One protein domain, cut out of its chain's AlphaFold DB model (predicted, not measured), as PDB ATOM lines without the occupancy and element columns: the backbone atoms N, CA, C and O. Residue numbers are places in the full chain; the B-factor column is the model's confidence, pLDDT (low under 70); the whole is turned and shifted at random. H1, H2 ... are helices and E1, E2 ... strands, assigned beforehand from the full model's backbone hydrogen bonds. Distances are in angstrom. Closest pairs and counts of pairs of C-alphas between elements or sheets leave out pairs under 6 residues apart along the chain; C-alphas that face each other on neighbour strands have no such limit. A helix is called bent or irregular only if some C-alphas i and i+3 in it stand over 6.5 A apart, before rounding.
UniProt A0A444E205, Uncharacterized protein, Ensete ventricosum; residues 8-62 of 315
ATOM      1  N   GLU A   8     171.660 161.457 195.659       72.81
ATOM      2  CA  GLU A   8     171.813 162.749 196.311       72.81
ATOM      3  C   GLU A   8     172.115 163.873 195.311       72.81
ATOM      4  O   GLU A   8     171.479 164.927 195.349       72.81
ATOM      5  N   GLU A   9     173.036 163.646 194.374       73.81
ATOM      6  CA  GLU A   9     173.358 164.614 193.319       73.81
ATOM      7  C   GLU A   9     172.175 164.835 192.380       73.81
ATOM      8  O   GLU A   9     171.882 165.966 191.986       73.81
ATOM      9  N   ARG A  10     171.452 163.761 192.048       77.88
ATOM     10  CA  ARG A  10     170.207 163.857 191.282       77.88
ATOM     11  C   ARG A  10     169.156 164.657 192.038       77.88
ATOM     12  O   ARG A  10     168.539 165.531 191.438       77.88
ATOM     13  N   ALA A  11     168.994 164.421 193.339       74.75
ATOM     14  CA  ALA A  11     168.054 165.166 194.168       74.75
ATOM     15  C   ALA A  11     168.371 166.668 194.181       74.75
ATOM     16  O   ALA A  11     167.474 167.475 193.940       74.75
ATOM     17  N   LEU A  12     169.641 167.041 194.369       78.31
ATOM     18  CA  LEU A  12     170.088 168.437 194.308       78.31
ATOM     19  C   LEU A  12     169.821 169.087 192.946       78.31
ATOM     20  O   LEU A  12     169.313 170.208 192.870       78.31
ATOM     21  N   ARG A  13     170.145 168.388 191.854       78.44
ATOM     22  CA  ARG A  13     169.922 168.900 190.493       78.44
ATOM     23  C   ARG A  13     168.437 169.056 190.170       78.44
ATOM     24  O   ARG A  13     168.089 169.928 189.381       78.44
ATOM     25  N   SER A  14     167.571 168.263 190.795       81.50
ATOM     26  CA  SER A  14     166.121 168.362 190.621       81.50
ATOM     27  C   SER A  14     165.463 169.496 191.412       81.50
ATOM     28  O   SER A  14     164.304 169.809 191.142       81.50
ATOM     29  N   LEU A  15     166.152 170.126 192.371       81.56
ATOM     30  CA  LEU A  15     165.582 171.244 193.130       81.56
ATOM     31  C   LEU A  15     165.195 172.393 192.191       81.56
ATOM     32  O   LEU A  15     165.929 172.742 191.271       81.56
ATOM     33  N   GLY A  16     164.013 172.967 192.401       75.50
ATOM     34  CA  GLY A  16     163.480 174.029 191.548       75.50
ATOM     35  C   GLY A  16     163.055 173.590 190.142       75.50
ATOM     36  O   GLY A  16     162.571 174.425 189.383       75.50
ATOM     37  N   LEU A  17     163.176 172.310 189.772       84.50
ATOM     38  CA  LEU A  17     162.538 171.775 188.566       84.50
ATOM     39  C   LEU A  17     161.047 171.510 188.816       84.50
ATOM     40  O   LEU A  17     160.603 171.321 189.949       84.50
ATOM     41  N   GLY A  18     160.267 171.492 187.740       73.12
ATOM     42  CA  GLY A  18     158.866 171.097 187.776       73.12
ATOM     43  C   GLY A  18     158.670 169.601 187.627       73.12
ATOM     44  O   GLY A  18     159.544 168.880 187.151       73.12
ATOM     45  N   PHE A  19     157.469 169.149 187.961       71.56
ATOM     46  CA  PHE A  19     156.981 167.836 187.569       71.56
ATOM     47  C   PHE A  19     155.736 168.019 186.720       71.56
ATOM     48  O   PHE A  19     154.917 168.908 186.952       71.56
ATOM     49  N   ASP A  20     155.611 167.169 185.716       62.09
ATOM     50  CA  ASP A  20     154.381 167.060 184.957       62.09
ATOM     51  C   ASP A  20     153.354 166.334 185.832       62.09
ATOM     52  O   ASP A  20     153.582 165.198 186.234       62.09
ATOM     53  N   LEU A  21     152.242 167.003 186.144       48.78
ATOM     54  CA  LEU A  21     151.183 166.506 187.034       48.78
ATOM     55  C   LEU A  21     150.571 165.171 186.582       48.78
ATOM     56  O   LEU A  21     149.916 164.496 187.375       48.78
ATOM     57  N   THR A  22     150.741 164.812 185.309       47.81
ATOM     58  CA  THR A  22     150.264 163.543 184.742       47.81
ATOM     59  C   THR A  22     151.298 162.420 184.826       47.81
ATOM     60  O   THR A  22     150.955 161.256 184.622       47.81
ATOM     61  N   ASN A  23     152.545 162.761 185.151       51.28
ATOM     62  CA  ASN A  23     153.674 161.856 185.270       51.28
ATOM     63  C   ASN A  23     154.117 161.705 186.734       51.28
ATOM     64  O   ASN A  23     153.655 162.384 187.646       51.28
ATOM     65  N   ASP A  24     154.997 160.739 186.956       52.53
ATOM     66  CA  ASP A  24     155.484 160.347 188.275       52.53
ATOM     67  C   ASP A  24     156.429 161.411 188.885       52.53
ATOM     68  O   ASP A  24     157.142 162.112 188.167       52.53
ATOM     69  N   PHE A  25     156.465 161.521 190.217       58.91
ATOM     70  CA  PHE A  25     157.295 162.479 190.963       58.91
ATOM     71  C   PHE A  25     158.727 161.980 191.213       58.91
ATOM     72  O   PHE A  25     159.501 162.630 191.917       58.91
ATOM     73  N   HIS A  26     159.107 160.816 190.677       63.03
ATOM     74  CA  HIS A  26     160.498 160.374 190.745       63.03
ATOM     75  C   HIS A  26     161.445 161.406 190.119       63.03
ATOM     76  O   HIS A  26     161.175 161.934 189.045       63.03
ATOM     77  N   LEU A  27     162.617 161.597 190.736       65.94
ATOM     78  CA  LEU A  27     163.649 162.561 190.313       65.94
ATOM     79  C   LEU A  27     164.007 162.476 188.819       65.94
ATOM     80  O   LEU A  27     164.279 163.492 188.189       65.94
ATOM     81  N   ARG A  28     163.941 161.275 188.227       67.38
ATOM     82  CA  ARG A  28     164.175 161.047 186.788       67.38
ATOM     83  C   ARG A  28     163.164 161.732 185.858       67.38
ATOM     84  O   ARG A  28     163.446 161.876 184.676       67.38
ATOM     85  N   PHE A  29     161.999 162.117 186.370       71.31
ATOM     86  CA  PHE A  29     160.940 162.805 185.628       71.31
ATOM     87  C   PHE A  29     160.839 164.293 185.979       71.31
ATOM     88  O   PHE A  29     159.929 164.965 185.492       71.31
ATOM     89  N   ALA A  30     161.761 164.815 186.793       75.06
ATOM     90  CA  ALA A  30     161.866 166.245 187.043       75.06
ATOM     91  C   ALA A  30     162.223 166.966 185.730       75.06
ATOM     92  O   ALA A  30     163.207 166.628 185.069       75.06
ATOM     93  N   LYS A  31     161.413 167.950 185.336       75.88
ATOM     94  CA  LYS A  31     161.543 168.715 184.091       75.88
ATOM     95  C   LYS A  31     161.796 170.185 184.407       75.88
ATOM     96  O   LYS A  31     161.009 170.835 185.093       75.88
ATOM     97  N   GLY A  32     162.890 170.720 183.881       72.12
ATOM     98  CA  GLY A  32     163.103 172.165 183.817       72.12
ATOM     99  C   GLY A  32     162.362 172.793 182.640       72.12
ATOM    100  O   GLY A  32     161.915 172.099 181.725       72.12
ATOM    101  N   TYR A  33     162.282 174.120 182.640       65.38
ATOM    102  CA  TYR A  33     162.057 174.864 181.404       65.38
ATOM    103  C   TYR A  33     163.365 174.818 180.584       65.38
ATOM    104  O   TYR A  33     164.432 174.702 181.190       65.38
ATOM    105  N   PRO A  34     163.358 174.875 179.239       69.94
ATOM    106  CA  PRO A  34     164.594 174.830 178.458       69.94
ATOM    107  C   PRO A  34     165.632 175.844 178.968       69.94
ATOM    108  O   PRO A  34     165.425 177.052 178.900       69.94
ATOM    109  N   GLY A  35     166.729 175.330 179.533       66.88
ATOM    110  CA  GLY A  35     167.818 176.126 180.103       66.88
ATOM    111  C   GLY A  35     167.549 176.792 181.461       66.88
ATOM    112  O   GLY A  35     168.395 177.571 181.889       66.88
ATOM    113  N   ARG A  36     166.417 176.538 182.141       72.62
ATOM    114  CA  ARG A  36     166.079 177.170 183.434       72.62
ATOM    115  C   ARG A  36     165.318 176.251 184.398       72.62
ATOM    116  O   ARG A  36     164.570 175.357 183.997       72.62
ATOM    117  N   ARG A  37     165.471 176.521 185.695       80.81
ATOM    118  CA  ARG A  37     164.611 175.978 186.758       80.81
ATOM    119  C   ARG A  37     163.284 176.756 186.788       80.81
ATOM    120  O   ARG A  37     163.238 177.905 186.360       80.81
ATOM    121  N   LEU A  38     162.206 176.132 187.265       77.69
ATOM    122  CA  LEU A  38     160.942 176.831 187.549       77.69
ATOM    123  C   LEU A  38     161.053 177.728 188.783       77.69
ATOM    124  O   LEU A  38     160.394 178.760 188.849       77.69
ATOM    125  N   VAL A  39     161.867 177.317 189.754       78.06
ATOM    126  CA  VAL A  39     162.202 178.109 190.936       78.06
ATOM    127  C   VAL A  39     163.693 178.391 190.892       78.06
ATOM    128  O   VAL A  39     164.502 177.463 190.824       78.06
ATOM    129  N   GLU A  40     164.036 179.672 190.893       77.69
ATOM    130  CA  GLU A  40     165.415 180.132 190.989       77.69
ATOM    131  C   GLU A  40     165.921 179.904 192.417       77.69
ATOM    132  O   GLU A  40     165.198 180.135 193.385       77.69
ATOM    133  N   LEU A  41     167.132 179.371 192.528       79.56
ATOM    134  CA  LEU A  41     167.786 179.068 193.797       79.56
ATOM    135  C   LEU A  41     169.062 179.896 193.861       79.56
ATOM    136  O   LEU A  41     169.722 180.063 192.835       79.56
ATOM    137  N   ASP A  42     169.436 180.361 195.048       75.56
ATOM    138  CA  ASP A  42     170.747 180.966 195.259       75.56
ATOM    139  C   ASP A  42     171.840 179.891 195.090       75.56
ATOM    140  O   ASP A  42     171.998 178.995 195.932       75.56
ATOM    141  N   GLU A  43     172.553 179.950 193.958       76.06
ATOM    142  CA  GLU A  43     173.680 179.068 193.620       76.06
ATOM    143  C   GLU A  43     175.030 179.619 194.124       76.06
ATOM    144  O   GLU A  43     176.023 178.890 194.137       76.06
ATOM    145  N   GLU A  44     175.081 180.870 194.597       76.62
ATOM    146  CA  GLU A  44     176.295 181.488 195.146       76.62
ATOM    147  C   GLU A  44     176.490 181.095 196.612       76.62
ATOM    148  O   GLU A  44     177.600 180.787 197.060       76.62
ATOM    149  N   ARG A  45     175.395 181.051 197.376       77.44
ATOM    150  CA  ARG A  45     175.418 180.731 198.800       77.44
ATOM    151  C   ARG A  45     175.090 179.267 199.060       77.44
ATOM    152  O   ARG A  45     174.020 178.913 199.563       77.44
ATOM    153  N   THR A  46     176.069 178.411 198.801       84.12
ATOM    154  CA  THR A  46     175.945 176.971 199.045       84.12
ATOM    155  C   THR A  46     176.518 176.532 200.396       84.12
ATOM    156  O   THR A  46     177.220 177.272 201.093       84.12
ATOM    157  N   TRP A  47     176.154 175.324 200.820       75.38
ATOM    158  CA  TRP A  47     176.694 174.650 201.995       75.38
ATOM    159  C   TRP A  47     176.740 173.135 201.779       75.38
ATOM    160  O   TRP A  47     176.015 172.586 200.947       75.38
ATOM    161  N   ASP A  48     177.598 172.469 202.546       83.50
ATOM    162  CA  ASP A  48     177.727 171.016 202.525       83.50
ATOM    163  C   ASP A  48     176.915 170.404 203.670       83.50
ATOM    164  O   ASP A  48     176.963 170.865 204.814       83.50
ATOM    165  N   ILE A  49     176.186 169.334 203.368       73.56
ATOM    166  CA  ILE A  49     175.290 168.654 204.299       73.56
ATOM    167  C   ILE A  49     175.857 167.275 204.589       73.56
ATOM    168  O   ILE A  49     175.915 166.403 203.722       73.56
ATOM    169  N   ALA A  50     176.245 167.053 205.839       76.50
ATOM    170  CA  ALA A  50     176.663 165.740 206.298       76.50
ATOM    171  C   ALA A  50     175.437 164.880 206.638       76.50
ATOM    172  O   ALA A  50     174.715 165.173 207.594       76.50
ATOM    173  N   ILE A  51     175.216 163.796 205.890       65.50
ATOM    174  CA  ILE A  51     174.217 162.787 206.254       65.50
ATOM    175  C   ILE A  51     174.820 161.864 207.325       65.50
ATOM    176  O   ILE A  51     175.861 161.251 207.080       65.50
ATOM    177  N   PRO A  52     174.186 161.697 208.502       58.34
ATOM    178  CA  PRO A  52     174.669 160.764 209.516       58.34
ATOM    179  C   PRO A  52     174.722 159.324 208.980       58.34
ATOM    180  O   PRO A  52     173.684 158.734 208.684       58.34
ATOM    181  N   GLY A  53     175.928 158.757 208.872       64.44
ATOM    182  CA  GLY A  53     176.148 157.407 208.334       64.44
ATOM    183  C   GLY A  53     176.032 157.291 206.808       64.44
ATOM    184  O   GLY A  53     176.007 156.174 206.299       64.44
ATOM    185  N   GLY A  54     175.951 158.416 206.090       68.50
ATOM    186  CA  GLY A  54     175.842 158.476 204.633       68.50
ATOM    187  C   GLY A  54     176.847 159.448 204.000       68.50
ATOM    188  O   GLY A  54     177.695 160.008 204.699       68.50
ATOM    189  N   PRO A  55     176.774 159.642 202.672       71.56
ATOM    190  CA  PRO A  55     177.650 160.565 201.962       71.56
ATOM    191  C   PRO A  55     177.355 162.029 202.327       71.56
ATOM    192  O   PRO A  55     176.235 162.398 202.680       71.56
ATOM    193  N   THR A  56     178.373 162.886 202.230       78.00
ATOM    194  CA  THR A  56     178.197 164.339 202.332       78.00
ATOM    195  C   THR A  56     177.651 164.876 201.016       78.00
ATOM    196  O   THR A  56     178.281 164.722 199.972       78.00
ATOM    197  N   ILE A  57     176.499 165.535 201.074       78.25
ATOM    198  CA  ILE A  57     175.913 166.239 199.937       78.25
ATOM    199  C   ILE A  57     176.604 167.595 199.820       78.25
ATOM    200  O   ILE A  57     176.524 168.398 200.747       78.25
ATOM    201  N   ARG A  58     177.276 167.858 198.697       79.25
ATOM    202  CA  ARG A  58     177.990 169.121 198.475       79.25
ATOM    203  C   ARG A  58     177.184 170.105 197.645       79.25
ATOM    204  O   ARG A  58     176.475 169.697 196.729       79.25
ATOM    205  N   GLY A  59     177.352 171.394 197.925       75.75
ATOM    206  CA  GLY A  59     176.789 172.451 197.081       75.75
ATOM    207  C   GLY A  59     175.270 172.608 197.198       75.75
ATOM    208  O   GLY A  59     174.613 173.013 196.242       75.75
ATOM    209  N   ALA A  60     174.689 172.271 198.349       77.94
ATOM    210  CA  ALA A  60     173.271 172.495 198.586       77.94
ATOM    211  C   ALA A  60     172.987 173.990 198.755       77.94
ATOM    212  O   ALA A  60     173.738 174.692 199.429       77.94
ATOM    213  N   THR A  61     171.901 174.488 198.168       77.62
ATOM    214  CA  THR A  61     171.476 175.879 198.376       77.62
ATOM    215  C   THR A  61     170.963 176.082 199.806       77.62
ATOM    216  O   THR A  61     170.413 175.163 200.426       77.62
ATOM    217  N   ARG A  62     171.135 177.290 200.349       74.38
ATOM    218  CA  ARG A  62     170.588 177.661 201.663       74.38
ATOM    219  C   ARG A  62     169.090 177.958 201.654       74.38
ATOM    220  O   ARG A  62     168.487 177.944 202.724       74.38
TER     221      ARG A  62
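AT A GLANCE: This is residues 8 to 62 of the 315 residues of an uncharacterized protein of Ensete ventricosum (UniProt A0A444E205). Little regular structure: a hairpin of strands E1 and E2 makes one end of a flat outline, short helix H1 sits beside E2, and an irregular loop, residues 15 to 45, runs out to the other end and back. The 55 printed residues hold H1, E1, E2 in that order; the sheet E1 - E2 is antiparallel, and the class is mixed, with 18 residues in named elements. It is only just loose, close to compact: radius of gyration of the C-alphas 12.6 A, spans 35 by 25 by 13 A.

HOW THE PARTS SIT: Begin at H1, residues 8 to 14, where every O i to N i+4 pair is within hydrogen-bond range. Its closest C-alpha to E2, residues 56 to 61, is that of Glu 8, 6.5 A from that of Ile 57. E1, residues 46 to 50, forms an antiparallel hairpin with E2 at 151 degrees; look for N 49 and O 57, 2.8 A apart.

IN THESE COORDINATES: Find C-alpha 8 at (171.813, 162.749, 196.311); H1 runs 9.8 A. E1 spans 13.4 A and E2 13.9 A, ending at C-alpha 61, (171.476, 175.879, 198.376).

THE WHOLE: The C-alphas farthest apart, of Pro 34 and Gly 53, are 36.5 A apart. The printed part has no cut; the link H1 to E1 is long. Confidence is under 70 at residues 20 to 28, 33 to 35 and 51 to 54.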